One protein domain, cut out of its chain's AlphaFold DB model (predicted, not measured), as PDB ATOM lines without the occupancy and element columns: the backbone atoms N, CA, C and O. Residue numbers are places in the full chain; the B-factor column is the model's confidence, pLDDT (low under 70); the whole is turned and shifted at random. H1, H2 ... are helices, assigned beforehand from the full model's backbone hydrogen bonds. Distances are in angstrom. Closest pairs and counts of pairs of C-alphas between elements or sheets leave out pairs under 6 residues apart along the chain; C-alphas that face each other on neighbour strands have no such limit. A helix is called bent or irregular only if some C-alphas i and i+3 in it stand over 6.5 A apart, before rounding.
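This is residues 11 to 54 and 62 to 230 of the 729 residues of the protein "DUF4153 domain-containing protein" of Methyloglobulus sp (UniProt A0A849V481). A helical hairpin, H6 and H7, and a three-helix group, H3 with H4 and H5 packed on it, are joined side to side by H2, which packs on both H3 and H7. H1 stands crosswise at one end of H7, its residues 11 to 16 sticking out, and short H8 packs on residues 155 to 160 of H6. The printed part has 213 residues with eight named helices, H1 to H8 in chain order, and no named strand; the class is all helix, with mostly aligned packing. It is compact, with a radius of gyration of the C-alphas of 19.1 A, and only just flat, spanning 57 by 48 by 27 A.

H1, residues 11 to 27, touches H7, residues 201 to 218, with residues 20 to 24 alone; the closest C-alphas, of Val 24 and Ala 218, are 5.6 A apart, and the lines are about perpendicular at 73 degrees. H2, residues 29 to 52, touches H7 with residues 32 to 43 alone, closest at the C-alphas of Leu 35 and Gly 210, 6.0 A, at a shallow tilt of 12 degrees, opposite ways. H2 also touches H3, residues 70 to 94, closest at the C-alphas of Ser 31 and Phe 83, 4.3 A, at a shallow tilt of 15 degrees, opposite ways. H3 forms a helical hairpin with H4, residues 100 to 120; the closest C-alphas, of Phe 86 and Ala 107, are 5.6 A apart, at a shallow tilt of 24 degrees. H5, residues 125 to 142, touches H3 at the C-alphas of Thr 81 and Cys 135, the closest, 4.3 A, and runs the same way at a shallow tilt of 21 degrees. H6, residues 154 to 189, forms a helical hairpin with H7, touching it with residues 164 to 179 alone; the closest C-alphas, of Ser 167 and Phe 216, are 5.4 A apart. H8, residues 226 to 230, touches H6, closest at the C-alphas of Ala 156 and Ala 229, 4.6 A. Every O i to N i+4 pair is within hydrogen-bond range in H1, H3, H4, H5 and H6; 18 of 20 are in H2, 11 of 14 in H7 and 0 of 1 in H8, where 2 of 2 O i to N i+3 pairs are.

H1 begins at C-alpha 11 (3.198, -19.050, -25.928) and is 24.5 A long. H2 is 34.8 A, with a kink of 32 degrees near residue 45; H3 is 35.9 A, H4 30.2 A and H5 26.1 A. H6, the longest, is 51.0 A, from C-alpha 154 (1.584, 5.416, 4.370). H7, 25.0 A, has a kink of 29 degrees near residue 212 and is only just irregular, C-alphas 209 and 212 being 6.53 A apart. H8, 8.1 A, ends at C-alpha 230 (-8.071, 1.227, -2.041).

The two C-alphas farthest apart, of Pro 151 and Ser 192, are 59.8 A apart. Residues 55 to 61 are not printed, and C-alphas 54 and 62 are 17.1 A apart across that cut. The links H5 to H6 and H6 to H7 are long; residues 190 to 195 stand free. Mean pLDDT of the printed part is 83.9, and it is under 70 at residues 11, 46 to 54, 62 to 68, 192 to 201 and 229 to 230.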
ATOM      1  N   ASN A  11       3.008 -20.193 -25.023       69.38
ATOM      2  CA  ASN A  11       3.198 -19.050 -25.928       69.38
ATOM      3  C   ASN A  11       2.807 -17.725 -25.254       69.38
ATOM      4  O   ASN A  11       3.501 -16.714 -25.401       69.38
ATOM      5  N   GLY A  12       1.776 -17.752 -24.404       78.19
ATOM      6  CA  GLY A  12       1.351 -16.579 -23.650       78.19
ATOM      7  C   GLY A  12       2.393 -16.066 -22.647       78.19
ATOM      8  O   GLY A  12       2.367 -14.888 -22.300       78.19
ATOM      9  N   TRP A  13       3.310 -16.894 -22.128       77.75
ATOM     10  CA  TRP A  13       4.337 -16.409 -21.191       77.75
ATOM     11  C   TRP A  13       5.426 -15.586 -21.886       77.75
ATOM     12  O   TRP A  13       5.799 -14.519 -21.386       77.75
ATOM     13  N   PHE A  14       5.913 -16.048 -23.041       74.25
ATOM     14  CA  PHE A  14       6.931 -15.329 -23.808       74.25
ATOM     15  C   PHE A  14       6.396 -13.977 -24.287       74.25
ATOM     16  O   PHE A  14       7.044 -12.950 -24.087       74.25
ATOM     17  N   GLU A  15       5.174 -13.959 -24.822       84.44
ATOM     18  CA  GLU A  15       4.536 -12.730 -25.286       84.44
ATOM     19  C   GLU A  15       4.298 -11.741 -24.137       84.44
ATOM     20  O   GLU A  15       4.663 -10.572 -24.248       84.44
ATOM     21  N   ARG A  16       3.808 -12.210 -22.978       83.50
ATOM     22  CA  ARG A  16       3.671 -11.375 -21.770       83.50
ATOM     23  C   ARG A  16       5.010 -10.810 -21.297       83.50
ATOM     24  O   ARG A  16       5.074  -9.657 -20.877       83.50
ATOM     25  N   THR A  17       6.080 -11.598 -21.374       78.81
ATOM     26  CA  THR A  17       7.427 -11.150 -20.996       78.81
ATOM     27  C   THR A  17       7.936 -10.085 -21.963       78.81
ATOM     28  O   THR A  17       8.426  -9.047 -21.524       78.81
ATOM     29  N   TRP A  18       7.768 -10.286 -23.271       84.94
ATOM     30  CA  TRP A  18       8.179  -9.314 -24.283       84.94
ATOM     31  C   TRP A  18       7.371  -8.016 -24.213       84.94
ATOM     32  O   TRP A  18       7.939  -6.929 -24.291       84.94
ATOM     33  N   GLN A  19       6.060  -8.108 -23.975       89.31
ATOM     34  CA  GLN A  19       5.207  -6.947 -23.720       89.31
ATOM     35  C   GLN A  19       5.662  -6.182 -22.471       89.31
ATOM     36  O   GLN A  19       5.752  -4.957 -22.505       89.31
ATOM     37  N   ALA A  20       6.012  -6.884 -21.390       85.06
ATOM     38  CA  ALA A  20       6.535  -6.257 -20.179       85.06
ATOM     39  C   ALA A  20       7.875  -5.544 -20.431       85.06
ATOM     40  O   ALA A  20       8.083  -4.430 -19.954       85.06
ATOM     41  N   VAL A  21       8.766  -6.142 -21.230       86.69
ATOM     42  CA  VAL A  21      10.009  -5.495 -21.672       86.69
ATOM     43  C   VAL A  21       9.694  -4.243 -22.496       86.69
ATOM     44  O   VAL A  21      10.215  -3.175 -22.182       86.69
ATOM     45  N   GLY A  22       8.801  -4.335 -23.485       91.12
ATOM     46  CA  GLY A  22       8.357  -3.197 -24.296       91.12
ATOM     47  C   GLY A  22       7.833  -2.039 -23.445       91.12
ATOM     48  O   GLY A  22       8.282  -0.906 -23.604       91.12
ATOM     49  N   GLN A  23       6.994  -2.333 -22.448       90.81
ATOM     50  CA  GLN A  23       6.494  -1.338 -21.493       90.81
ATOM     51  C   GLN A  23       7.620  -0.667 -20.693       90.81
ATOM     52  O   GLN A  23       7.562   0.538 -20.444       90.81
ATOM     53  N   VAL A  24       8.673  -1.401 -20.311       92.19
ATOM     54  CA  VAL A  24       9.848  -0.806 -19.651       92.19
ATOM     55  C   VAL A  24      10.606   0.124 -20.591       92.19
ATOM     56  O   VAL A  24      11.020   1.194 -20.154       92.19
ATOM     57  N   PHE A  25      10.779  -0.234 -21.864       92.19
ATOM     58  CA  PHE A  25      11.441   0.637 -22.842       92.19
ATOM     59  C   PHE A  25      10.629   1.901 -23.143       92.19
ATOM     60  O   PHE A  25      11.210   2.975 -23.285       92.19
ATOM     61  N   GLU A  26       9.302   1.799 -23.188       93.06
ATOM     62  CA  GLU A  26       8.414   2.950 -23.377       93.06
ATOM     63  C   GLU A  26       8.413   3.880 -22.159       93.06
ATOM     64  O   GLU A  26       8.477   5.105 -22.295       93.06
ATOM     65  N   ARG A  27       8.368   3.305 -20.953       93.06
ATOM     66  CA  ARG A  27       8.270   4.063 -19.702       93.06
ATOM     67  C   ARG A  27       9.616   4.581 -19.196       93.06
ATOM     68  O   ARG A  27       9.686   5.699 -18.692       93.06
ATOM     69  N   PHE A  28      10.685   3.802 -19.351       94.94
ATOM     70  CA  PHE A  28      12.039   4.084 -18.858       94.94
ATOM     71  C   PHE A  28      13.122   3.995 -19.962       94.94
ATOM     72  O   PHE A  28      14.150   3.338 -19.759       94.94
ATOM     73  N   PRO A  29      12.972   4.688 -21.108       93.69
ATOM     74  CA  PRO A  29      13.883   4.600 -22.249       93.69
ATOM     75  C   PRO A  29      15.339   4.916 -21.886       93.69
ATOM     76  O   PRO A  29      16.239   4.196 -22.303       93.69
ATOM     77  N   LEU A  30      15.602   5.947 -21.071       92.94
ATOM     78  CA  LEU A  30      16.979   6.294 -20.686       92.94
ATOM     79  C   LEU A  30      17.620   5.255 -19.760       92.94
ATOM     80  O   LEU A  30      18.797   4.945 -19.922       92.94
ATOM     81  N   SER A  31      16.860   4.692 -18.815       90.88
ATOM     82  CA  SER A  31      17.352   3.590 -17.981       90.88
ATOM     83  C   SER A  31      17.658   2.369 -18.847       90.88
ATOM     84  O   SER A  31      18.727   1.781 -18.715       90.88
ATOM     85  N   ALA A  32      16.776   2.030 -19.788       89.69
ATOM     86  CA  ALA A  32      16.992   0.924 -20.713       89.69
ATOM     87  C   ALA A  32      18.213   1.151 -21.632       89.69
ATOM     88  O   ALA A  32      18.982   0.223 -21.872       89.69
ATOM     89  N   LEU A  33      18.462   2.391 -22.070       90.69
ATOM     90  CA  LEU A  33      19.676   2.760 -22.810       90.69
ATOM     91  C   LEU A  33      20.946   2.635 -21.960       90.69
ATOM     92  O   LEU A  33      21.935   2.083 -22.439       90.69
ATOM     93  N   CYS A  34      20.930   3.092 -20.701       88.81
ATOM     94  CA  CYS A  34      22.039   2.859 -19.767       88.81
ATOM     95  C   CYS A  34      22.329   1.368 -19.645       88.81
ATOM     96  O   CYS A  34      23.467   0.939 -19.759       88.81
ATOM     97  N   LEU A  35      21.296   0.561 -19.469       86.31
ATOM     98  CA  LEU A  35      21.445  -0.874 -19.349       86.31
ATOM     99  C   LEU A  35      22.015  -1.522 -20.622       86.31
ATOM    100  O   LEU A  35      22.904  -2.366 -20.536       86.31
ATOM    101  N   ALA A  36      21.558  -1.112 -21.806       85.69
ATOM    102  CA  ALA A  36      22.135  -1.564 -23.071       85.69
ATOM    103  C   ALA A  36      23.625  -1.193 -23.167       85.69
ATOM    104  O   ALA A  36      24.451  -2.037 -23.515       85.69
ATOM    105  N   ALA A  37      23.985   0.032 -22.767       86.69
ATOM    106  CA  ALA A  37      25.375   0.471 -22.685       86.69
ATOM    107  C   ALA A  37      26.184  -0.336 -21.657       86.69
ATOM    108  O   ALA A  37      27.343  -0.643 -21.920       86.69
ATOM    109  N   LEU A  38      25.586  -0.727 -20.525       83.00
ATOM    110  CA  LEU A  38      26.222  -1.578 -19.517       83.00
ATOM    111  C   LEU A  38      26.554  -2.948 -20.100       83.00
ATOM    112  O   LEU A  38      27.686  -3.401 -19.988       83.00
ATOM    113  N   ASN A  39      25.586  -3.578 -20.767       79.69
ATOM    114  CA  ASN A  39      25.782  -4.879 -21.401       79.69
ATOM    115  C   ASN A  39      26.844  -4.804 -22.493       79.69
ATOM    116  O   ASN A  39      27.733  -5.645 -22.524       79.69
ATOM    117  N   PHE A  40      26.813  -3.769 -23.336       85.12
ATOM    118  CA  PHE A  40      27.854  -3.542 -24.336       85.12
ATOM    119  C   PHE A  40      29.226  -3.350 -23.676       85.12
ATOM    120  O   PHE A  40      30.202  -3.984 -24.063       85.12
ATOM    121  N   HIS A  41      29.312  -2.530 -22.628       81.00
ATOM    122  CA  HIS A  41      30.562  -2.288 -21.916       81.00
ATOM    123  C   HIS A  41      31.133  -3.572 -21.306       81.00
ATOM    124  O   HIS A  41      32.326  -3.839 -21.456       81.00
ATOM    125  N   VAL A  42      30.279  -4.373 -20.665       77.88
ATOM    126  CA  VAL A  42      30.634  -5.671 -20.089       77.88
ATOM    127  C   VAL A  42      31.067  -6.642 -21.187       77.88
ATOM    128  O   VAL A  42      32.132  -7.226 -21.053       77.88
ATOM    129  N   LEU A  43      30.322  -6.765 -22.292       79.12
ATOM    130  CA  LEU A  43      30.641  -7.658 -23.415       79.12
ATOM    131  C   LEU A  43      31.977  -7.329 -24.090       79.12
ATOM    132  O   LEU A  43      32.788  -8.221 -24.316       79.12
ATOM    133  N   PHE A  44      32.239  -6.054 -24.374       80.81
ATOM    134  CA  PHE A  44      33.444  -5.658 -25.106       80.81
ATOM    135  C   PHE A  44      34.703  -5.638 -24.236       80.81
ATOM    136  O   PHE A  44      35.781  -5.979 -24.712       80.81
ATOM    137  N   ASN A  45      34.591  -5.267 -22.957       76.75
ATOM    138  CA  ASN A  45      35.754  -5.204 -22.061       76.75
ATOM    139  C   ASN A  45      35.903  -6.449 -21.177       76.75
ATOM    140  O   ASN A  45      36.953  -6.667 -20.582       76.75
ATOM    141  N   GLY A  46      34.880  -7.296 -21.074       67.25
ATOM    142  CA  GLY A  46      35.005  -8.557 -20.353       67.25
ATOM    143  C   GLY A  46      35.941  -9.526 -21.073       67.25
ATOM    144  O   GLY A  46      36.603 -10.313 -20.412       67.25
ATOM    145  N   GLN A  47      36.099  -9.425 -22.399       67.00
ATOM    146  CA  GLN A  47      37.052 -10.262 -23.130       67.00
ATOM    147  C   GLN A  47      38.502  -9.961 -22.728       67.00
ATOM    148  O   GLN A  47      39.276 -10.892 -22.508       67.00
ATOM    149  N   SER A  48      38.864  -8.687 -22.544       65.94
ATOM    150  CA  SER A  48      40.190  -8.329 -22.032       65.94
ATOM    151  C   SER A  48      40.364  -8.790 -20.584       65.94
ATOM    152  O   SER A  48      41.357  -9.447 -20.294       65.94
ATOM    153  N   LEU A  49      39.372  -8.580 -19.710       60.91
ATOM    154  CA  LEU A  49      39.391  -9.078 -18.320       60.91
ATOM    155  C   LEU A  49      39.646 -10.582 -18.217       60.91
ATOM    156  O   LEU A  49      40.406 -11.055 -17.380       60.91
ATOM    157  N   LEU A  50      39.003 -11.323 -19.102       59.03
ATOM    158  CA  LEU A  50      39.060 -12.765 -19.148       59.03
ATOM    159  C   LEU A  50      40.375 -13.302 -19.745       59.03
ATOM    160  O   LEU A  50      40.769 -14.422 -19.431       59.03
ATOM    161  N   THR A  51      41.072 -12.507 -20.563       63.19
ATOM    162  CA  THR A  51      42.375 -12.880 -21.141       63.19
ATOM    163  C   THR A  51      43.513 -12.738 -20.121       63.19
ATOM    164  O   THR A  51      44.486 -13.483 -20.187       63.19
ATOM    165  N   TYR A  52      43.390 -11.823 -19.152       57.12
ATOM    166  CA  TYR A  52      44.462 -11.518 -18.194       57.12
ATOM    167  C   TYR A  52      44.483 -12.394 -16.930       57.12
ATOM    168  O   TYR A  52      45.476 -12.365 -16.209       57.12
ATOM    169  N   ALA A  53      43.442 -13.188 -16.647       54.88
ATOM    170  CA  ALA A  53      43.363 -13.949 -15.396       54.88
ATOM    171  C   ALA A  53      42.677 -15.324 -15.561       54.88
ATOM    172  O   ALA A  53      41.497 -15.475 -15.227       54.88
ATOM    173  N   PRO A  54      43.401 -16.379 -15.992       50.59
ATOM    174  CA  PRO A  54      42.881 -17.752 -16.000       50.59
ATOM    175  C   PRO A  54      42.524 -18.312 -14.601       50.59
ATOM    176  O   PRO A  54      41.949 -19.390 -14.509       50.59
ATOM    177  N   LEU A  62      34.531  -7.645  -7.388       49.19
ATOM    178  CA  LEU A  62      34.008  -6.758  -6.348       49.19
ATOM    179  C   LEU A  62      35.111  -6.260  -5.405       49.19
ATOM    180  O   LEU A  62      34.938  -5.219  -4.771       49.19
ATOM    181  N   ALA A  63      36.240  -6.969  -5.324       51.09
ATOM    182  CA  ALA A  63      37.373  -6.555  -4.524       51.09
ATOM    183  C   ALA A  63      38.015  -5.293  -5.127       51.09
ATOM    184  O   ALA A  63      38.131  -5.141  -6.348       51.09
ATOM    185  N   PRO A  64      38.494  -4.369  -4.282       51.50
ATOM    186  CA  PRO A  64      39.224  -3.195  -4.752       51.50
ATOM    187  C   PRO A  64      40.535  -3.533  -5.499       51.50
ATOM    188  O   PRO A  64      41.017  -2.695  -6.262       51.50
ATOM    189  N   TYR A  65      41.047  -4.761  -5.362       52.56
ATOM    190  CA  TYR A  65      42.368  -5.255  -5.779       52.56
ATOM    191  C   TYR A  65      42.168  -6.445  -6.752       52.56
ATOM    192  O   TYR A  65      41.430  -7.352  -6.397       52.56
ATOM    193  N   ASN A  66      42.721  -6.585  -7.963       54.19
ATOM    194  CA  ASN A  66      43.840  -5.898  -8.603       54.19
ATOM    195  C   ASN A  66      43.845  -5.917 -10.155       54.19
ATOM    196  O   ASN A  66      44.738  -5.296 -10.709       54.19
ATOM    197  N   ASP A  67      42.889  -6.502 -10.892       58.06
ATOM    198  CA  ASP A  67      43.108  -6.720 -12.351       58.06
ATOM    199  C   ASP A  67      42.107  -6.035 -13.294       58.06
ATOM    200  O   ASP A  67      42.285  -6.015 -14.512       58.06
ATOM    201  N   VAL A  68      41.045  -5.428 -12.755       65.38
ATOM    202  CA  VAL A  68      40.059  -4.718 -13.579       65.38
ATOM    203  C   VAL A  68      40.501  -3.268 -13.776       65.38
ATOM    204  O   VAL A  68      40.640  -2.549 -12.774       65.38
ATOM    205  N   PRO A  69      40.650  -2.778 -15.027       76.69
ATOM    206  CA  PRO A  69      41.008  -1.388 -15.281       76.69
ATOM    207  C   PRO A  69      40.097  -0.448 -14.490       76.69
ATOM    208  O   PRO A  69      38.874  -0.539 -14.587       76.69
ATOM    209  N   ILE A  70      40.663   0.471 -13.700       77.19
ATOM    210  CA  ILE A  70      39.873   1.374 -12.837       77.19
ATOM    211  C   ILE A  70      38.807   2.114 -13.659       77.19
ATOM    212  O   ILE A  70      37.662   2.231 -13.228       77.19
ATOM    213  N   LYS A  71      39.146   2.500 -14.896       79.56
ATOM    214  CA  LYS A  71      38.212   3.104 -15.854       79.56
ATOM    215  C   LYS A  71      36.990   2.222 -16.136       79.56
ATOM    216  O   LYS A  71      35.882   2.742 -16.164       79.56
ATOM    217  N   PHE A  72      37.161   0.906 -16.297       84.19
ATOM    218  CA  PHE A  72      36.042  -0.024 -16.488       84.19
ATOM    219  C   PHE A  72      35.090   0.013 -15.286       84.19
ATOM    220  O   PHE A  72      33.884   0.178 -15.455       84.19
ATOM    221  N   ARG A  73      35.628  -0.048 -14.057       82.44
ATOM    222  CA  ARG A  73      34.812   0.048 -12.833       82.44
ATOM    223  C   ARG A  73      34.054   1.372 -12.771       82.44
ATOM    224  O   ARG A  73      32.866   1.382 -12.468       82.44
ATOM    225  N   GLN A  74      34.705   2.483 -13.100       84.75
ATOM    226  CA  GLN A  74      34.056   3.794 -13.113       84.75
ATOM    227  C   GLN A  74      32.920   3.882 -14.129       84.75
ATOM    228  O   GLN A  74      31.846   4.363 -13.779       84.75
ATOM    229  N   TYR A  75      33.121   3.397 -15.358       87.69
ATOM    230  CA  TYR A  75      32.063   3.374 -16.369       87.69
ATOM    231  C   TYR A  75      30.905   2.473 -15.958       87.69
ATOM    232  O   TYR A  75      29.753   2.877 -16.092       87.69
ATOM    233  N   PHE A  76      31.200   1.298 -15.400       88.50
ATOM    234  CA  PHE A  76      30.189   0.407 -14.847       88.50
ATOM    235  C   PHE A  76      29.311   1.142 -13.822       88.50
ATOM    236  O   PHE A  76      28.097   1.236 -14.000       88.50
ATOM    237  N   TRP A  77      29.918   1.760 -12.802       88.44
ATOM    238  CA  TRP A  77      29.162   2.465 -11.763       88.44
ATOM    239  C   TRP A  77      28.490   3.742 -12.267       88.44
ATOM    240  O   TRP A  77      27.391   4.058 -11.808       88.44
ATOM    241  N   LEU A  78      29.085   4.455 -13.226       90.38
ATOM    242  CA  LEU A  78      28.457   5.594 -13.899       90.38
ATOM    243  C   LEU A  78      27.147   5.159 -14.564       90.38
ATOM    244  O   LEU A  78      26.096   5.746 -14.304       90.38
ATOM    245  N   ILE A  79      27.196   4.088 -15.354       91.50
ATOM    246  CA  ILE A  79      26.043   3.560 -16.078       91.50
ATOM    247  C   ILE A  79      24.978   3.017 -15.113       91.50
ATOM    248  O   ILE A  79      23.798   3.330 -15.279       91.50
ATOM    249  N   SER A  80      25.363   2.262 -14.077       90.12
ATOM    250  CA  SER A  80      24.422   1.764 -13.059       90.12
ATOM    251  C   SER A  80      23.755   2.900 -12.280       90.12
ATOM    252  O   SER A  80      22.548   2.872 -12.041       90.12
ATOM    253  N   THR A  81      24.511   3.944 -11.935       93.00
ATOM    254  CA  THR A  81      23.949   5.143 -11.299       93.00
ATOM    255  C   THR A  81      22.965   5.840 -12.237       93.00
ATOM    256  O   THR A  81      21.896   6.254 -11.795       93.00
ATOM    257  N   GLY A  82      23.286   5.931 -13.533       93.81
ATOM    258  CA  GLY A  82      22.378   6.447 -14.559       93.81
ATOM    259  C   GLY A  82      21.079   5.653 -14.631       93.81
ATOM    260  O   GLY A  82      20.002   6.242 -14.570       93.81
ATOM    261  N   PHE A  83      21.166   4.321 -14.651       94.12
ATOM    262  CA  PHE A  83      20.005   3.431 -14.663       94.12
ATOM    263  C   PHE A  83      19.020   3.740 -13.524       94.12
ATOM    264  O   PHE A  83      17.843   4.019 -13.786       94.12
ATOM    265  N   PHE A  84      19.495   3.735 -12.271       94.88
ATOM    266  CA  PHE A  84      18.641   3.983 -11.106       94.88
ATOM    267  C   PHE A  84      18.233   5.453 -10.975       94.88
ATOM    268  O   PHE A  84      17.095   5.743 -10.611       94.88
ATOM    269  N   GLY A  85      19.134   6.384 -11.295       95.00
ATOM    270  CA  GLY A  85      18.868   7.818 -11.242       95.00
ATOM    271  C   GLY A  85      17.778   8.236 -12.227       95.00
ATOM    272  O   GLY A  85      16.842   8.942 -11.849       95.00
ATOM    273  N   PHE A  86      17.834   7.746 -13.468       96.00
ATOM    274  CA  PHE A  86      16.791   7.986 -14.463       96.00
ATOM    275  C   PHE A  86      15.448   7.389 -14.037       96.00
ATOM    276  O   PHE A  86      14.442   8.097 -14.090       96.00
ATOM    277  N   ALA A  87      15.430   6.148 -13.538       95.75
ATOM    278  CA  ALA A  87      14.208   5.520 -13.037       95.75
ATOM    279  C   ALA A  87      13.584   6.341 -11.894       95.75
ATOM    280  O   ALA A  87      12.390   6.640 -11.920       95.75
ATOM    281  N   ALA A  88      14.394   6.788 -10.931       96.19
ATOM    282  CA  ALA A  88      13.933   7.616  -9.823       96.19
ATOM    283  C   ALA A  88      13.367   8.971 -10.286       96.19
ATOM    284  O   ALA A  88      12.302   9.387  -9.827       96.19
ATOM    285  N   VAL A  89      14.027   9.659 -11.225       95.75
ATOM    286  CA  VAL A  89      13.534  10.941 -11.764       95.75
ATOM    287  C   VAL A  89      12.227  10.753 -12.539       95.75
ATOM    288  O   VAL A  89      11.289  11.538 -12.357       95.75
ATOM    289  N   VAL A  90      12.127   9.715 -13.372       95.25
ATOM    290  CA  VAL A  90      10.898   9.403 -14.117       95.25
ATOM    291  C   VAL A  90       9.746   9.147 -13.148       95.25
ATOM    292  O   VAL A  90       8.730   9.834 -13.234       95.25
ATOM    293  N   LEU A  91       9.934   8.283 -12.148       95.06
ATOM    294  CA  LEU A  91       8.911   7.974 -11.144       95.06
ATOM    295  C   LEU A  91       8.474   9.209 -10.343       95.06
ATOM    296  O   LEU A  91       7.279   9.442 -10.148       95.06
ATOM    297  N   ALA A  92       9.426  10.038  -9.909       95.31
ATOM    298  CA  ALA A  92       9.134  11.256  -9.155       95.31
ATOM    299  C   ALA A  92       8.317  12.274  -9.962       95.31
ATOM    300  O   ALA A  92       7.458  12.976  -9.421       95.31
ATOM    301  N   THR A  93       8.584  12.363 -11.263       94.69
ATOM    302  CA  THR A  93       7.942  13.333 -12.155       94.69
ATOM    303  C   THR A  93       6.641  12.815 -12.775       94.69
ATOM    304  O   THR A  93       5.762  13.625 -13.090       94.69
ATOM    305  N   GLU A  94       6.471  11.493 -12.880       92.12
ATOM    306  CA  GLU A  94       5.225  10.808 -13.251       92.12
ATOM    307  C   GLU A  94       4.086  11.154 -12.296       92.12
ATOM    308  O   GLU A  94       3.071  11.692 -12.735       92.12
ATOM    309  N   ASN A  95       4.282  10.969 -10.988       90.19
ATOM    310  CA  ASN A  95       3.249  11.255  -9.982       90.19
ATOM    311  C   ASN A  95       2.875  12.752  -9.901       90.19
ATOM    312  O   ASN A  95       1.798  13.123  -9.429       90.19
ATOM    313  N   LYS A  96       3.763  13.643 -10.370       91.81
ATOM    314  CA  LYS A  96       3.492  15.087 -10.474       91.81
ATOM    315  C   LYS A  96       2.820  15.481 -11.798       91.81
ATOM    316  O   LYS A  96       2.430  16.636 -11.950       91.81
ATOM    317  N   GLY A  97       2.704  14.571 -12.765       92.38
ATOM    318  CA  GLY A  97       2.098  14.849 -14.070       92.38
ATOM    319  C   GLY A  97       2.951  15.747 -14.973       92.38
ATOM    320  O   GLY A  97       2.422  16.490 -15.796       92.38
ATOM    321  N   TRP A  98       4.281  15.735 -14.831       95.12
ATOM    322  CA  TRP A  98       5.151  16.540 -15.701       95.12
ATOM    323  C   TRP A  98       5.082  16.076 -17.159       95.12
ATOM    324  O   TRP A  98       4.876  14.897 -17.418       95.12
ATOM    325  N   ARG A  99       5.294  16.978 -18.123       95.25
ATOM    326  CA  ARG A  99       5.406  16.605 -19.546       95.25
ATOM    327  C   ARG A  99       6.725  15.877 -19.811       95.25
ATOM    328  O   ARG A  99       7.730  16.226 -19.195       95.25
ATOM    329  N   PHE A 100       6.724  14.951 -20.774       92.44
ATOM    330  CA  PHE A 100       7.875  14.137 -21.194       92.44
ATOM    331  C   PHE A 100       9.191  14.934 -21.262       92.44
ATOM    332  O   PHE A 100      10.159  14.589 -20.589       92.44
ATOM    333  N   THR A 101       9.207  16.071 -21.966       92.31
ATOM    334  CA  THR A 101      10.414  16.900 -22.152       92.31
ATOM    335  C   THR A 101      11.027  17.402 -20.844       92.31
ATOM    336  O   THR A 101      12.244  17.379 -20.688       92.31
ATOM    337  N   LYS A 102      10.204  17.803 -19.866       93.88
ATOM    338  CA  LYS A 102      10.689  18.248 -18.549       93.88
ATOM    339  C   LYS A 102      11.240  17.087 -17.722       93.88
ATOM    340  O   LYS A 102      12.216  17.282 -17.006       93.88
ATOM    341  N   ARG A 103      10.625  15.900 -17.822       92.62
ATOM    342  CA  ARG A 103      11.072  14.694 -17.101       92.62
ATOM    343  C   ARG A 103      12.483  14.311 -17.536       92.62
ATOM    344  O   ARG A 103      13.390  14.265 -16.711       92.62
ATOM    345  N   TYR A 104      12.673  14.122 -18.840       92.12
ATOM    346  CA  TYR A 104      13.949  13.676 -19.391       92.12
ATOM    347  C   TYR A 104      15.005  14.777 -19.422       92.12
ATOM    348  O   TYR A 104      16.169  14.483 -19.185       92.12
ATOM    349  N   GLY A 105      14.620  16.045 -19.607       93.88
ATOM    350  CA  GLY A 105      15.555  17.168 -19.508       93.88
ATOM    351  C   GLY A 105      16.213  17.265 -18.128       93.88
ATOM    352  O   GLY A 105      17.430  17.413 -18.040       93.88
ATOM    353  N   LEU A 106      15.433  17.104 -17.048       93.19
ATOM    354  CA  LEU A 106      15.974  17.070 -15.685       93.19
ATOM    355  C   LEU A 106      16.893  15.861 -15.474       93.19
ATOM    356  O   LEU A 106      17.978  16.004 -14.913       93.19
ATOM    357  N   ALA A 107      16.463  14.685 -15.936       91.12
ATOM    358  CA  ALA A 107      17.215  13.447 -15.780       91.12
ATOM    359  C   ALA A 107      18.576  13.526 -16.498       91.12
ATOM    360  O   ALA A 107      19.612  13.290 -15.879       91.12
ATOM    361  N   ILE A 108      18.583  13.926 -17.776       93.88
ATOM    362  CA  ILE A 108      19.795  14.082 -18.595       93.88
ATOM    363  C   ILE A 108      20.716  15.145 -18.001       93.88
ATOM    364  O   ILE A 108      21.915  14.907 -17.897       93.88
ATOM    365  N   GLY A 109      20.173  16.290 -17.572       92.69
ATOM    366  CA  GLY A 109      20.966  17.350 -16.945       92.69
ATOM    367  C   GLY A 109      21.679  16.869 -15.679       92.69
ATOM    368  O   GLY A 109      22.881  17.076 -15.535       92.69
ATOM    369  N   PHE A 110      20.964  16.162 -14.798       89.62
ATOM    370  CA  PHE A 110      21.557  15.552 -13.607       89.62
ATOM    371  C   PHE A 110      22.664  14.547 -13.964       89.62
ATOM    372  O   PHE A 110      23.769  14.618 -13.425       89.62
ATOM    373  N   TYR A 111      22.389  13.637 -14.904       92.25
ATOM    374  CA  TYR A 111      23.351  12.618 -15.317       92.25
ATOM    375  C   TYR A 111      24.597  13.217 -15.979       92.25
ATOM    376  O   TYR A 111      25.701  12.759 -15.711       92.25
ATOM    377  N   ALA A 112      24.447  14.271 -16.785       93.56
ATOM    378  CA  ALA A 112      25.567  14.972 -17.404       93.56
ATOM    379  C   ALA A 112      26.486  15.619 -16.356       93.56
ATOM    380  O   ALA A 112      27.704  15.478 -16.439       93.56
ATOM    381  N   VAL A 113      25.911  16.267 -15.334       92.88
ATOM    382  CA  VAL A 113      26.682  16.829 -14.211       92.88
ATOM    383  C   VAL A 113      27.420  15.729 -13.449       92.88
ATOM    384  O   VAL A 113      28.591  15.892 -13.118       92.88
ATOM    385  N   TYR A 114      26.770  14.590 -13.206       90.25
ATOM    386  CA  TYR A 114      27.407  13.462 -12.531       90.25
ATOM    387  C   TYR A 114      28.519  12.807 -13.365       90.25
ATOM    388  O   TYR A 114      29.595  12.520 -12.844       90.25
ATOM    389  N   ALA A 115      28.300  12.614 -14.666       91.38
ATOM    390  CA  ALA A 115      29.314  12.098 -15.577       91.38
ATOM    391  C   ALA A 115      30.535  13.027 -15.631       91.38
ATOM    392  O   ALA A 115      31.670  12.559 -15.564       91.38
ATOM    393  N   PHE A 116      30.303  14.343 -15.675       92.88
ATOM    394  CA  PHE A 116      31.365  15.342 -15.590       92.88
ATOM    395  C   PHE A 116      32.108  15.275 -14.249       92.88
ATOM    396  O   PHE A 116      33.336  15.296 -14.233       92.88
ATOM    397  N   TYR A 117      31.383  15.127 -13.135       90.31
ATOM    398  CA  TYR A 117      31.973  14.958 -11.807       90.31
ATOM    399  C   TYR A 117      32.912  13.746 -11.751       90.31
ATOM    400  O   TYR A 117      34.085  13.910 -11.416       90.31
ATOM    401  N   LEU A 118      32.443  12.558 -12.150       87.69
ATOM    402  CA  LEU A 118      33.278  11.350 -12.160       87.69
ATOM    403  C   LEU A 118      34.480  11.474 -13.096       87.69
ATOM    404  O   LEU A 118      35.563  11.007 -12.761       87.69
ATOM    405  N   HIS A 119      34.307  12.125 -14.249       89.06
ATOM    406  CA  HIS A 119      35.415  12.385 -15.160       89.06
ATOM    407  C   HIS A 119      36.470  13.304 -14.524       89.06
ATOM    408  O   HIS A 119      37.663  13.022 -14.613       89.06
ATOM    409  N   SER A 120      36.037  14.372 -13.845       89.38
ATOM    410  CA  SER A 120      36.927  15.345 -13.199       89.38
ATOM    411  C   SER A 120      37.704  14.777 -12.011       89.38
ATOM    412  O   SER A 120      38.797  15.243 -11.705       89.38
ATOM    413  N   GLU A 121      37.156  13.763 -11.341       85.31
ATOM    414  CA  GLU A 121      37.757  13.168 -10.150       85.31
ATOM    415  C   GLU A 121      38.927  12.218 -10.469       85.31
ATOM    416  O   GLU A 121      39.683  11.837  -9.573       85.31
ATOM    417  N   GLY A 122      39.102  11.866 -11.747       84.88
ATOM    418  CA  GLY A 122      40.123  10.927 -12.204       84.88
ATOM    419  C   GLY A 122      39.828   9.482 -11.794       84.88
ATOM    420  O   GLY A 122      38.857   9.183 -11.103       84.88
ATOM    421  N   SER A 123      40.666   8.547 -12.245       79.44
ATOM    422  CA  SER A 123      40.500   7.114 -11.984       79.44
ATOM    423  C   SER A 123      41.125   6.692 -10.656       79.44
ATOM    424  O   SER A 123      42.241   6.186 -10.641       79.44
ATOM    425  N   SER A 124      40.400   6.875  -9.548       83.69
ATOM    426  CA  SER A 124      40.827   6.435  -8.208       83.69
ATOM    427  C   SER A 124      39.864   5.416  -7.582       83.69
ATOM    428  O   SER A 124      38.664   5.399  -7.879       83.69
ATOM    429  N   ILE A 125      40.354   4.589  -6.654       82.19
ATOM    430  CA  ILE A 125      39.502   3.685  -5.853       82.19
ATOM    431  C   ILE A 125      38.463   4.495  -5.060       82.19
ATOM    432  O   ILE A 125      37.284   4.145  -5.034       82.19
ATOM    433  N   ALA A 126      38.875   5.641  -4.515       85.31
ATOM    434  CA  ALA A 126      38.012   6.590  -3.815       85.31
ATOM    435  C   ALA A 126      36.791   7.028  -4.648       85.31
ATOM    436  O   ALA A 126      35.655   6.996  -4.162       85.31
ATOM    437  N   SER A 127      37.009   7.397  -5.916       87.31
ATOM    438  CA  SER A 127      35.921   7.757  -6.839       87.31
ATOM    439  C   SER A 127      34.988   6.571  -7.118       87.31
ATOM    440  O   SER A 127      33.775   6.740  -7.202       87.31
ATOM    441  N   THR A 128      35.530   5.347  -7.162       88.88
ATOM    442  CA  THR A 128      34.758   4.115  -7.396       88.88
ATOM    443  C   THR A 128      33.812   3.828  -6.230       88.88
ATOM    444  O   THR A 128      32.621   3.618  -6.449       88.88
ATOM    445  N   ILE A 129      34.302   3.892  -4.988       89.88
ATOM    446  CA  ILE A 129      33.478   3.699  -3.778       89.88
ATOM    447  C   ILE A 129      32.414   4.801  -3.666       89.88
ATOM    448  O   ILE A 129      31.268   4.555  -3.280       89.88
ATOM    449  N   SER A 130      32.756   6.026  -4.062       91.94
ATOM    450  CA  SER A 130      31.805   7.141  -4.090       91.94
ATOM    451  C   SER A 130      30.698   6.919  -5.124       91.94
ATOM    452  O   SER A 130      29.523   7.129  -4.813       91.94
ATOM    453  N   ALA A 131      31.051   6.425  -6.315       91.75
ATOM    454  CA  ALA A 131      30.106   6.068  -7.368       91.75
ATOM    455  C   ALA A 131      29.185   4.908  -6.952       91.75
ATOM    456  O   ALA A 131      27.976   4.977  -7.162       91.75
ATOM    457  N   GLN A 132      29.730   3.882  -6.292       92.00
ATOM    458  CA  GLN A 132      28.961   2.786  -5.688       92.00
ATOM    459  C   GLN A 132      27.939   3.296  -4.676       92.00
ATOM    460  O   GLN A 132      26.761   2.943  -4.730       92.00
ATOM    461  N   THR A 133      28.388   4.167  -3.775       94.62
ATOM    462  CA  THR A 133      27.538   4.757  -2.738       94.62
ATOM    463  C   THR A 133      26.429   5.610  -3.359       94.62
ATOM    464  O   THR A 133      25.294   5.596  -2.880       94.62
ATOM    465  N   LEU A 134      26.708   6.275  -4.487       95.00
ATOM    466  CA  LEU A 134      25.717   7.103  -5.167       95.00
ATOM    467  C   LEU A 134      24.689   6.232  -5.882       95.00
ATOM    468  O   LEU A 134      23.487   6.473  -5.776       95.00
ATOM    469  N   CYS A 135      25.168   5.190  -6.564       94.62
ATOM    470  CA  CYS A 135      24.335   4.164  -7.172       94.62
ATOM    471  C   CYS A 135      23.393   3.543  -6.134       94.62
ATOM    472  O   CYS A 135      22.197   3.432  -6.393       94.62
ATOM    473  N   LEU A 136      23.900   3.210  -4.941       93.94
ATOM    474  CA  LEU A 136      23.094   2.714  -3.825       93.94
ATOM    475  C   LEU A 136      22.045   3.744  -3.383       93.94
ATOM    476  O   LEU A 136      20.871   3.403  -3.238       93.94
ATOM    477  N   GLY A 137      22.436   5.013  -3.233       96.06
ATOM    478  CA  GLY A 137      21.520   6.104  -2.905       96.06
ATOM    479  C   GLY A 137      20.363   6.221  -3.900       96.06
ATOM    480  O   GLY A 137      19.203   6.307  -3.485       96.06
ATOM    481  N   PHE A 138      20.644   6.144  -5.204       96.00
ATOM    482  CA  PHE A 138      19.610   6.165  -6.240       96.00
ATOM    483  C   PHE A 138      18.789   4.882  -6.305       96.00
ATOM    484  O   PHE A 138      17.571   4.966  -6.458       96.00
ATOM    485  N   ALA A 139      19.401   3.713  -6.130       94.06
ATOM    486  CA  ALA A 139      18.679   2.445  -6.079       94.06
ATOM    487  C   ALA A 139      17.636   2.452  -4.949       94.06
ATOM    488  O   ALA A 139      16.473   2.121  -5.177       94.06
ATOM    489  N   ILE A 140      18.008   2.938  -3.759       94.50
ATOM    490  CA  ILE A 140      17.072   3.126  -2.642       94.50
ATOM    491  C   ILE A 140      16.006   4.164  -3.008       94.50
ATOM    492  O   ILE A 140      14.830   3.974  -2.688       94.50
ATOM    493  N   SER A 141      16.379   5.234  -3.719       96.50
ATOM    494  CA  SER A 141      15.439   6.289  -4.108       96.50
ATOM    495  C   SER A 141      14.281   5.801  -4.972       96.50
ATOM    496  O   SER A 141      13.169   6.297  -4.802       96.50
ATOM    497  N   VAL A 142      14.479   4.771  -5.804       95.69
ATOM    498  CA  VAL A 142      13.409   4.170  -6.619       95.69
ATOM    499  C   VAL A 142      12.218   3.721  -5.758       95.69
ATOM    500  O   VAL A 142      11.074   3.871  -6.179       95.69
ATOM    501  N   SER A 143      12.458   3.267  -4.519       93.94
ATOM    502  CA  SER A 143      11.404   2.786  -3.606       93.94
ATOM    503  C   SER A 143      10.427   3.868  -3.122       93.94
ATOM    504  O   SER A 143       9.290   3.553  -2.780       93.94
ATOM    505  N   PHE A 144      10.837   5.140  -3.104       95.12
ATOM    506  CA  PHE A 144      10.004   6.263  -2.647       95.12
ATOM    507  C   PHE A 144       9.904   7.403  -3.663       95.12
ATOM    508  O   PHE A 144       9.204   8.387  -3.403       95.12
ATOM    509  N   ALA A 145      10.592   7.287  -4.799       96.00
ATOM    510  CA  ALA A 145      10.704   8.308  -5.830       96.00
ATOM    511  C   ALA A 145       9.362   8.945  -6.206       96.00
ATOM    512  O   ALA A 145       9.306  10.179  -6.210       96.00
ATOM    513  N   PRO A 146       8.259   8.188  -6.410       95.56
ATOM    514  CA  PRO A 146       6.981   8.803  -6.754       95.56
ATOM    515  C   PRO A 146       6.512   9.872  -5.766       95.56
ATOM    516  O   PRO A 146       5.855  10.836  -6.151       95.56
ATOM    517  N   TRP A 147       6.882   9.758  -4.494       94.56
ATOM    518  CA  TRP A 147       6.465  10.668  -3.427       94.56
ATOM    519  C   TRP A 147       7.565  11.602  -2.954       94.56
ATOM    520  O   TRP A 147       7.512  12.144  -1.844       94.56
ATOM    521  N   LEU A 148       8.581  11.805  -3.789       93.75
ATOM    522  CA  LEU A 148       9.581  12.831  -3.549       93.75
ATOM    523  C   LEU A 148       8.981  14.233  -3.733       93.75
ATOM    524  O   LEU A 148       9.257  15.126  -2.940       93.75
ATOM    525  N   LEU A 149       8.116  14.410  -4.741       91.81
ATOM    526  CA  LEU A 149       7.530  15.710  -5.093       91.81
ATOM    527  C   LEU A 149       6.078  15.906  -4.626       91.81
ATOM    528  O   LEU A 149       5.549  17.011  -4.747       91.81
ATOM    529  N   ARG A 150       5.423  14.854  -4.122       88.44
ATOM    530  CA  ARG A 150       4.035  14.886  -3.637       88.44
ATOM    531  C   ARG A 150       3.899  13.998  -2.395       88.44
ATOM    532  O   ARG A 150       4.397  12.874  -2.428       88.44
ATOM    533  N   PRO A 151       3.234  14.450  -1.317       86.69
ATOM    534  CA  PRO A 151       3.029  13.622  -0.132       86.69
ATOM    535  C   PRO A 151       2.158  12.393  -0.445       86.69
ATOM    536  O   PRO A 151       1.271  12.452  -1.298       86.69
ATOM    537  N   SER A 152       2.409  11.295   0.267       86.31
ATOM    538  CA  SER A 152       1.655  10.037   0.203       86.31
ATOM    539  C   SER A 152       0.949   9.746   1.512       86.31
ATOM    540  O   SER A 152       1.376  10.184   2.581       86.31
ATOM    541  N   SER A 153      -0.088   8.914   1.435       90.00
ATOM    542  CA  SER A 153      -0.482   8.117   2.591       90.00
ATOM    543  C   SER A 153       0.511   6.964   2.791       90.00
ATOM    544  O   SER A 153       1.025   6.386   1.829       90.00
ATOM    545  N   ASN A 154       0.745   6.575   4.045       90.44
ATOM    546  CA  ASN A 154       1.584   5.416   4.370       90.44
ATOM    547  C   ASN A 154       1.079   4.118   3.706       90.44
ATOM    548  O   ASN A 154       1.884   3.252   3.378       90.44
ATOM    549  N   LEU A 155      -0.235   3.996   3.472       88.62
ATOM    550  CA  LEU A 155      -0.831   2.840   2.801       88.62
ATOM    551  C   LEU A 155      -0.473   2.774   1.310       88.62
ATOM    552  O   LEU A 155      -0.056   1.716   0.848       88.62
ATOM    553  N   ALA A 156      -0.567   3.899   0.592       90.50
ATOM    554  CA  ALA A 156      -0.167   3.967  -0.813       90.50
ATOM    555  C   ALA A 156       1.333   3.666  -0.974       90.50
ATOM    556  O   ALA A 156       1.720   2.869  -1.831       90.50
ATOM    557  N   TYR A 157       2.168   4.239  -0.096       92.62
ATOM    558  CA  TYR A 157       3.599   3.932  -0.052       92.62
ATOM    559  C   TYR A 157       3.864   2.444   0.188       92.62
ATOM    560  O   TYR A 157       4.636   1.819  -0.538       92.62
ATOM    561  N   TRP A 158       3.191   1.860   1.180       91.44
ATOM    562  CA  TRP A 158       3.353   0.454   1.515       91.44
ATOM    563  C   TRP A 158       3.001  -0.478   0.346       91.44
ATOM    564  O   TRP A 158       3.750  -1.411   0.065       91.44
ATOM    565  N   GLN A 159       1.902  -0.225  -0.373       89.69
ATOM    566  CA  GLN A 159       1.516  -1.049  -1.526       89.69
ATOM    567  C   GLN A 159       2.540  -0.970  -2.655       89.69
ATOM    568  O   GLN A 159       2.950  -2.006  -3.170       89.69
ATOM    569  N   PHE A 160       3.014   0.224  -3.003       92.06
ATOM    570  CA  PHE A 160       4.079   0.368  -3.998       92.06
ATOM    571  C   PHE A 160       5.371  -0.321  -3.569       92.06
ATOM    572  O   PHE A 160       5.973  -1.046  -4.357       92.06
ATOM    573  N   SER A 161       5.772  -0.154  -2.305       90.94
ATOM    574  CA  SER A 161       6.929  -0.852  -1.748       90.94
ATOM    575  C   SER A 161       6.740  -2.367  -1.808       90.94
ATOM    576  O   SER A 161       7.703  -3.077  -2.086       90.94
ATOM    577  N   ARG A 162       5.519  -2.879  -1.603       88.81
ATOM    578  CA  ARG A 162       5.186  -4.298  -1.771       88.81
ATOM    579  C   ARG A 162       5.335  -4.747  -3.224       88.81
ATOM    580  O   ARG A 162       5.856  -5.838  -3.435       88.81
ATOM    581  N   TYR A 163       4.912  -3.946  -4.204       90.19
ATOM    582  CA  TYR A 163       5.144  -4.256  -5.619       90.19
ATOM    583  C   TYR A 163       6.641  -4.295  -5.932       90.19
ATOM    584  O   TYR A 163       7.122  -5.303  -6.438       90.19
ATOM    585  N   CYS A 164       7.399  -3.268  -5.533       90.25
ATOM    586  CA  CYS A 164       8.847  -3.223  -5.737       90.25
ATOM    587  C   CYS A 164       9.554  -4.417  -5.074       90.25
ATOM    588  O   CYS A 164      10.372  -5.080  -5.705       90.25
ATOM    589  N   MET A 165       9.206  -4.733  -3.822       85.62
ATOM    590  CA  MET A 165       9.783  -5.860  -3.085       85.62
ATOM    591  C   MET A 165       9.387  -7.205  -3.700       85.62
ATOM    592  O   MET A 165      10.227  -8.087  -3.828       85.62
ATOM    593  N   GLY A 166       8.130  -7.368  -4.120       84.06
ATOM    594  CA  GLY A 166       7.667  -8.573  -4.806       84.06
ATOM    595  C   GLY A 166       8.406  -8.801  -6.123       84.06
ATOM    596  O   GLY A 166       8.813  -9.925  -6.410       84.06
ATOM    597  N   SER A 167       8.634  -7.738  -6.891       88.12
ATOM    598  CA  SER A 167       9.413  -7.768  -8.131       88.12
ATOM    599  C   SER A 167      10.877  -8.095  -7.854       88.12
ATOM    600  O   SER A 167      11.422  -9.002  -8.476       88.12
ATOM    601  N   PHE A 168      11.486  -7.463  -6.847       85.75
ATOM    602  CA  PHE A 168      12.844  -7.778  -6.404       85.75
ATOM    603  C   PHE A 168      12.995  -9.246  -5.979       85.75
ATOM    604  O   PHE A 168      13.930  -9.906  -6.421       85.75
ATOM    605  N   ILE A 169      12.066  -9.786  -5.180       83.00
ATOM    606  CA  ILE A 169      12.094 -11.185  -4.726       83.00
ATOM    607  C   ILE A 169      11.960 -12.146  -5.909       83.00
ATOM    608  O   ILE A 169      12.764 -13.065  -6.025       83.00
ATOM    609  N   LYS A 170      10.985 -11.937  -6.805       84.38
ATOM    610  CA  LYS A 170      10.790 -12.796  -7.987       84.38
ATOM    611  C   LYS A 170      12.041 -12.833  -8.859       84.38
ATOM    612  O   LYS A 170      12.503 -13.905  -9.232       84.38
ATOM    613  N   VAL A 171      12.602 -11.660  -9.138       86.88
ATOM    614  CA  VAL A 171      13.802 -11.519  -9.962       86.88
ATOM    615  C   VAL A 171      15.029 -12.108  -9.264       86.88
ATOM    616  O   VAL A 171      15.834 -12.770  -9.914       86.88
ATOM    617  N   SER A 172      15.156 -11.949  -7.946       82.62
ATOM    618  CA  SER A 172      16.249 -12.542  -7.162       82.62
ATOM    619  C   SER A 172      16.156 -14.066  -7.103       82.62
ATOM    620  O   SER A 172      17.171 -14.730  -7.258       82.62
ATOM    621  N   LEU A 173      14.956 -14.634  -6.936       83.62
ATOM    622  CA  LEU A 173      14.733 -16.085  -6.971       83.62
ATOM    623  C   LEU A 173      15.045 -16.665  -8.349       83.62
ATOM    624  O   LEU A 173      15.730 -17.678  -8.446       83.62
ATOM    625  N   LEU A 174      14.588 -15.998  -9.411       87.12
ATOM    626  CA  LEU A 174      14.905 -16.395 -10.778       87.12
ATOM    627  C   LEU A 174      16.414 -16.329 -11.029       87.12
ATOM    628  O   LEU A 174      16.986 -17.255 -11.588       87.12
ATOM    629  N   THR A 175      17.066 -15.275 -10.538       84.31
ATOM    630  CA  THR A 175      18.523 -15.138 -10.589       84.31
ATOM    631  C   THR A 175      19.200 -16.278  -9.836       84.31
ATOM    632  O   THR A 175      20.016 -16.973 -10.423       84.31
ATOM    633  N   ALA A 176      18.828 -16.552  -8.588       82.31
ATOM    634  CA  ALA A 176      19.380 -17.663  -7.815       82.31
ATOM    635  C   ALA A 176      19.211 -19.015  -8.527       82.31
ATOM    636  O   ALA A 176      20.146 -19.810  -8.540       82.31
ATOM    637  N   LEU A 177      18.064 -19.256  -9.168       88.50
ATOM    638  CA  LEU A 177      17.814 -20.470  -9.946       88.50
ATOM    639  C   LEU A 177      18.711 -20.549 -11.188       88.50
ATOM    640  O   LEU A 177      19.292 -21.598 -11.449       88.50
ATOM    641  N   VAL A 178      18.873 -19.443 -11.916       86.44
ATOM    642  CA  VAL A 178      19.790 -19.341 -13.063       86.44
ATOM    643  C   VAL A 178      21.238 -19.584 -12.623       86.44
ATOM    644  O   VAL A 178      21.951 -20.368 -13.244       86.44
ATOM    645  N   PHE A 179      21.666 -18.982 -11.514       82.00
ATOM    646  CA  PHE A 179      22.987 -19.206 -10.924       82.00
ATOM    647  C   PHE A 179      23.189 -20.650 -10.478       82.00
ATOM    648  O   PHE A 179      24.250 -21.215 -10.718       82.00
ATOM    649  N   PHE A 180      22.180 -21.256  -9.857       84.25
ATOM    650  CA  PHE A 180      22.219 -22.656  -9.458       84.25
ATOM    651  C   PHE A 180      22.327 -23.577 -10.677       84.25
ATOM    652  O   PHE A 180      23.143 -24.493 -10.672       84.25
ATOM    653  N   ALA A 181      21.584 -23.296 -11.752       86.56
ATOM    654  CA  ALA A 181      21.700 -24.029 -13.009       86.56
ATOM    655  C   ALA A 181      23.113 -23.913 -13.601       86.56
ATOM    656  O   ALA A 181      23.716 -24.929 -13.937       86.56
ATOM    657  N   PHE A 182      23.691 -22.705 -13.645       82.81
ATOM    658  CA  PHE A 182      25.071 -22.522 -14.108       82.81
ATOM    659  C   PHE A 182      26.100 -23.199 -13.207       82.81
ATOM    660  O   PHE A 182      27.062 -23.771 -13.709       82.81
ATOM    661  N   PHE A 183      25.896 -23.170 -11.891       81.31
ATOM    662  CA  PHE A 183      26.744 -23.877 -10.941       81.31
ATOM    663  C   PHE A 183      26.702 -25.393 -11.175       81.31
ATOM    664  O   PHE A 183      27.750 -26.032 -11.214       81.31
ATOM    665  N   LEU A 184      25.517 -25.971 -11.400       85.12
ATOM    666  CA  LEU A 184      25.386 -27.383 -11.756       85.12
ATOM    667  C   LEU A 184      26.091 -27.700 -13.081       85.12
ATOM    668  O   LEU A 184      26.813 -28.693 -13.157       85.12
ATOM    669  N   CYS A 185      25.948 -26.843 -14.096       83.94
ATOM    670  CA  CYS A 185      26.679 -26.983 -15.355       83.94
ATOM    671  C   CYS A 185      28.202 -26.937 -15.144       83.94
ATOM    672  O   CYS A 185      28.904 -27.771 -15.714       83.94
ATOM    673  N   ASP A 186      28.712 -26.027 -14.305       79.44
ATOM    674  CA  ASP A 186      30.140 -25.951 -13.963       79.44
ATOM    675  C   ASP A 186      30.616 -27.258 -13.324       79.44
ATOM    676  O   ASP A 186      31.546 -27.889 -13.829       79.44
ATOM    677  N   VAL A 187      29.922 -27.723 -12.279       82.19
ATOM    678  CA  VAL A 187      30.242 -28.968 -11.563       82.19
ATOM    679  C   VAL A 187      30.254 -30.175 -12.504       82.19
ATOM    680  O   VAL A 187      31.161 -31.002 -12.421       82.19
ATOM    681  N   MET A 188      29.297 -30.271 -13.431       82.94
ATOM    682  CA  MET A 188      29.261 -31.352 -14.423       82.94
ATOM    683  C   MET A 188      30.382 -31.229 -15.471       82.94
ATOM    684  O   MET A 188      30.943 -32.240 -15.901       82.94
ATOM    685  N   SER A 189      30.740 -30.003 -15.865       79.00
ATOM    686  CA  SER A 189      31.763 -29.742 -16.889       79.00
ATOM    687  C   SER A 189      33.196 -29.981 -16.408       79.00
ATOM    688  O   SER A 189      34.041 -30.397 -17.204       79.00
ATOM    689  N   ARG A 190      33.468 -29.810 -15.103       73.38
ATOM    690  CA  ARG A 190      34.790 -30.069 -14.499       73.38
ATOM    691  C   ARG A 190      35.279 -31.499 -14.713       73.38
ATOM    692  O   ARG A 190      36.482 -31.721 -14.773       73.38
ATOM    693  N   ASN A 191      34.360 -32.446 -14.883       71.44
ATOM    694  CA  ASN A 191      34.694 -33.845 -15.134       71.44
ATOM    695  C   ASN A 191      34.896 -34.175 -16.622       71.44
ATOM    696  O   ASN A 191      35.263 -35.304 -16.927       71.44
ATOM    697  N   SER A 192      34.626 -33.249 -17.552       62.38
ATOM    698  CA  SER A 192      34.536 -33.588 -18.979       62.38
ATOM    699  C   SER A 192      35.374 -32.731 -19.931       62.38
ATOM    700  O   SER A 192      35.928 -33.310 -20.858       62.38
ATOM    701  N   VAL A 193      35.550 -31.413 -19.753       57.72
ATOM    702  CA  VAL A 193      36.389 -30.604 -20.674       57.72
ATOM    703  C   VAL A 193      36.882 -29.321 -19.990       57.72
ATOM    704  O   VAL A 193      36.089 -28.432 -19.683       57.72
ATOM    705  N   GLY A 194      38.202 -29.172 -19.823       56.16
ATOM    706  CA  GLY A 194      38.839 -28.045 -19.116       56.16
ATOM    707  C   GLY A 194      38.673 -26.648 -19.739       56.16
ATOM    708  O   GLY A 194      39.119 -25.670 -19.151       56.16
ATOM    709  N   SER A 195      38.025 -26.516 -20.900       58.12
ATOM    710  CA  SER A 195      37.885 -25.246 -21.634       58.12
ATOM    711  C   SER A 195      36.447 -24.718 -21.759       58.12
ATOM    712  O   SER A 195      36.256 -23.564 -22.139       58.12
ATOM    713  N   ILE A 196      35.421 -25.499 -21.394       59.16
ATOM    714  CA  ILE A 196      34.006 -25.088 -21.535       59.16
ATOM    715  C   ILE A 196      33.532 -24.177 -20.386       59.16
ATOM    716  O   ILE A 196      32.587 -23.410 -20.555       59.16
ATOM    717  N   VAL A 197      34.231 -24.172 -19.247       60.06
ATOM    718  CA  VAL A 197      33.899 -23.380 -18.041       60.06
ATOM    719  C   VAL A 197      33.818 -21.863 -18.313       60.06
ATOM    720  O   VAL A 197      33.137 -21.118 -17.608       60.06
ATOM    721  N   PHE A 198      34.475 -21.383 -19.367       60.09
ATOM    722  CA  PHE A 198      34.656 -19.957 -19.627       60.09
ATOM    723  C   PHE A 198      33.465 -19.269 -20.311       60.09
ATOM    724  O   PHE A 198      33.139 -18.127 -19.984       60.09
ATOM    725  N   LEU A 199      32.776 -19.957 -21.230       63.62
ATOM    726  CA  LEU A 199      31.674 -19.365 -22.004       63.62
ATOM    727  C   LEU A 199      30.426 -19.095 -21.146       63.62
ATOM    728  O   LEU A 199      29.670 -18.169 -21.437       63.62
ATOM    729  N   TRP A 200      30.241 -19.829 -20.046       67.94
ATOM    730  CA  TRP A 200      29.064 -19.712 -19.175       67.94
ATOM    731  C   TRP A 200      29.059 -18.470 -18.271       67.94
ATOM    732  O   TRP A 200      28.007 -18.084 -17.762       67.94
ATOM    733  N   ARG A 201      30.202 -17.789 -18.102       69.06
ATOM    734  CA  ARG A 201      30.292 -16.556 -17.294       69.06
ATOM    735  C   ARG A 201      29.568 -15.373 -17.952       69.06
ATOM    736  O   ARG A 201      29.040 -14.509 -17.256       69.06
ATOM    737  N   TRP A 202      29.489 -15.352 -19.281       70.75
ATOM    738  CA  TRP A 202      28.846 -14.279 -20.045       70.75
ATOM    739  C   TRP A 202      27.323 -14.215 -19.876       70.75
ATOM    740  O   TRP A 202      26.821 -13.136 -19.555       70.75
ATOM    741  N   PRO A 203      26.576 -15.329 -20.009       72.94
ATOM    742  CA  PRO A 203      25.157 -15.369 -19.676       72.94
ATOM    743  C   PRO A 203      24.841 -14.856 -18.269       72.94
ATOM    744  O   PRO A 203      23.866 -14.132 -18.100       72.94
ATOM    745  N   ILE A 204      25.681 -15.166 -17.274       75.56
ATOM    746  CA  ILE A 204      25.516 -14.680 -15.897       75.56
ATOM    747  C   ILE A 204      25.612 -13.153 -15.836       75.56
ATOM    748  O   ILE A 204      24.783 -12.502 -15.202       75.56
ATOM    749  N   LEU A 205      26.607 -12.573 -16.509       71.75
ATOM    750  CA  LEU A 205      26.800 -11.126 -16.550       71.75
ATOM    751  C   LEU A 205      25.661 -10.419 -17.293       71.75
ATOM    752  O   LEU A 205      25.131  -9.434 -16.788       71.75
ATOM    753  N   ILE A 206      25.243 -10.946 -18.448       76.44
ATOM    754  CA  ILE A 206      24.090 -10.432 -19.205       76.44
ATOM    755  C   ILE A 206      22.802 -10.549 -18.378       76.44
ATOM    756  O   ILE A 206      21.932  -9.679 -18.421       76.44
ATOM    757  N   TRP A 207      22.666 -11.619 -17.595       79.56
ATOM    758  CA  TRP A 207      21.526 -11.808 -16.713       79.56
ATOM    759  C   TRP A 207      21.507 -10.773 -15.580       79.56
ATOM    760  O   TRP A 207      20.525 -10.045 -15.429       79.56
ATOM    761  N   LEU A 208      22.604 -10.663 -14.822       76.56
ATOM    762  CA  LEU A 208      22.734  -9.737 -13.693       76.56
ATOM    763  C   LEU A 208      22.646  -8.267 -14.110       76.56
ATOM    764  O   LEU A 208      22.001  -7.468 -13.436       76.56
ATOM    765  N   PHE A 209      23.316  -7.905 -15.203       73.62
ATOM    766  CA  PHE A 209      23.497  -6.516 -15.624       73.62
ATOM    767  C   PHE A 209      22.634  -6.122 -16.820       73.62
ATOM    768  O   PHE A 209      22.714  -4.987 -17.276       73.62
ATOM    769  N   GLY A 210      21.803  -7.026 -17.331       76.88
ATOM    770  CA  GLY A 210      20.821  -6.762 -18.377       76.88
ATOM    771  C   GLY A 210      19.423  -7.119 -17.912       76.88
ATOM    772  O   GLY A 210      18.645  -6.253 -17.524       76.88
ATOM    773  N   TRP A 211      19.090  -8.404 -17.921       81.00
ATOM    774  CA  TRP A 211      17.706  -8.838 -17.716       81.00
ATOM    775  C   TRP A 211      17.151  -8.526 -16.327       81.00
ATOM    776  O   TRP A 211      15.994  -8.120 -16.213       81.00
ATOM    777  N   MET A 212      17.961  -8.661 -15.276       85.62
ATOM    778  CA  MET A 212      17.517  -8.473 -13.895       85.62
ATOM    779  C   MET A 212      16.989  -7.040 -13.631       85.62
ATOM    780  O   MET A 212      15.859  -6.912 -13.147       85.62
ATOM    781  N   PRO A 213      17.703  -5.955 -13.993       88.00
ATOM    782  CA  PRO A 213      17.174  -4.598 -13.852       88.00
ATOM    783  C   PRO A 213      15.902  -4.314 -14.670       88.00
ATOM    784  O   PRO A 213      15.003  -3.643 -14.163       88.00
ATOM    785  N   ILE A 214      15.780  -4.845 -15.898       88.88
ATOM    786  CA  ILE A 214      14.552  -4.694 -16.711       88.88
ATOM    787  C   ILE A 214      13.386  -5.391 -16.026       88.88
ATOM    788  O   ILE A 214      12.333  -4.789 -15.842       88.88
ATOM    789  N   ALA A 215      13.584  -6.643 -15.612       87.88
ATOM    790  CA  ALA A 215      12.554  -7.433 -14.955       87.88
ATOM    791  C   ALA A 215      12.091  -6.784 -13.639       87.88
ATOM    792  O   ALA A 215      10.909  -6.839 -13.302       87.88
ATOM    793  N   PHE A 216      12.998  -6.118 -12.918       91.94
ATOM    794  CA  PHE A 216      12.648  -5.326 -11.743       91.94
ATOM    795  C   PHE A 216      11.761  -4.120 -12.097       91.94
ATOM    796  O   PHE A 216      10.704  -3.955 -11.485       91.94
ATOM    797  N   LEU A 217      12.148  -3.310 -13.094       93.00
ATOM    798  CA  LEU A 217      11.362  -2.143 -13.523       93.00
ATOM    799  C   LEU A 217      10.006  -2.532 -14.124       93.00
ATOM    800  O   LEU A 217       9.024  -1.831 -13.897       93.00
ATOM    801  N   ALA A 218       9.933  -3.664 -14.828       91.88
ATOM    802  CA  ALA A 218       8.693  -4.211 -15.383       91.88
ATOM    803  C   ALA A 218       7.655  -4.527 -14.302       91.88
ATOM    804  O   ALA A 218       6.453  -4.505 -14.541       91.88
ATOM    805  N   GLY A 219       8.121  -4.818 -13.090       89.94
ATOM    806  CA  GLY A 219       7.264  -5.093 -11.953       89.94
ATOM    807  C   GLY A 219       6.822  -3.851 -11.168       89.94
ATOM    808  O   GLY A 219       6.185  -4.003 -10.121       89.94
ATOM    809  N   ILE A 220       7.165  -2.637 -11.617       92.81
ATOM    810  CA  ILE A 220       6.699  -1.383 -11.011       92.81
ATOM    811  C   ILE A 220       5.326  -1.019 -11.603       92.81
ATOM    812  O   ILE A 220       5.204  -0.908 -12.822       92.81
ATOM    813  N   PRO A 221       4.286  -0.775 -10.781       91.50
ATOM    814  CA  PRO A 221       2.946  -0.482 -11.286       91.50
ATOM    815  C   PRO A 221       2.915   0.809 -12.120       91.50
ATOM    816  O   PRO A 221       3.615   1.782 -11.815       91.50
ATOM    817  N   ASN A 222       2.106   0.815 -13.183       88.56
ATOM    818  CA  ASN A 222       1.907   1.980 -14.061       88.56
ATOM    819  C   ASN A 222       1.061   3.065 -13.390       88.56
ATOM    820  O   ASN A 222       1.333   4.255 -13.534       88.56
ATOM    821  N   GLU A 223       0.071   2.654 -12.603       85.06
ATOM    822  CA  GLU A 223      -0.773   3.559 -11.834       85.06
ATOM    823  C   GLU A 223      -0.078   3.909 -10.520       85.06
ATOM    824  O   GLU A 223      -0.006   3.097  -9.594       85.06
ATOM    825  N   ILE A 224       0.466   5.127 -10.441       84.38
ATOM    826  CA  ILE A 224       1.090   5.640  -9.223       84.38
ATOM    827  C   ILE A 224       0.236   6.747  -8.615       84.38
ATOM    828  O   ILE A 224       0.012   7.781  -9.235       84.38
ATOM    829  N   GLY A 225      -0.219   6.559  -7.374       77.44
ATOM    830  CA  GLY A 225      -1.016   7.564  -6.682       77.44
ATOM    831  C   GLY A 225      -1.679   7.053  -5.409       77.44
ATOM    832  O   GLY A 225      -1.453   5.927  -4.969       77.44
ATOM    833  N   ASN A 226      -2.518   7.902  -4.811       71.81
ATOM    834  CA  ASN A 226      -3.288   7.553  -3.612       71.81
ATOM    835  C   ASN A 226      -4.392   6.521  -3.893       71.81
ATOM    836  O   ASN A 226      -4.886   5.906  -2.956       71.81
ATOM    837  N   GLU A 227      -4.759   6.312  -5.156       71.31
ATOM    838  CA  GLU A 227      -5.760   5.325  -5.574       71.31
ATOM    839  C   GLU A 227      -5.311   3.887  -5.290       71.31
ATOM    840  O   GLU A 227      -6.145   3.053  -4.939       71.31
ATOM    841  N   MET A 228      -3.993   3.624  -5.264       73.81
ATOM    842  CA  MET A 228      -3.454   2.336  -4.807       73.81
ATOM    843  C   MET A 228      -3.999   1.952  -3.424       73.81
ATOM    844  O   MET A 228      -4.315   0.777  -3.198       73.81
ATOM    845  N   ALA A 229      -4.206   2.941  -2.536       68.56
ATOM    846  CA  ALA A 229      -4.633   2.747  -1.147       68.56
ATOM    847  C   ALA A 229      -5.979   2.016  -0.998       68.56
ATOM    848  O   ALA A 229      -6.292   1.546   0.093       68.56
ATOM    849  N   GLN A 230      -6.764   1.883  -2.070       68.50
ATOM    850  CA  GLN A 230      -8.071   1.227  -2.041       68.50
ATOM    851  C   GLN A 230      -7.989  -0.309  -2.007       68.50
ATOM    852  O   GLN A 230      -8.942  -0.972  -1.595       68.50
TER     853      GLN A 230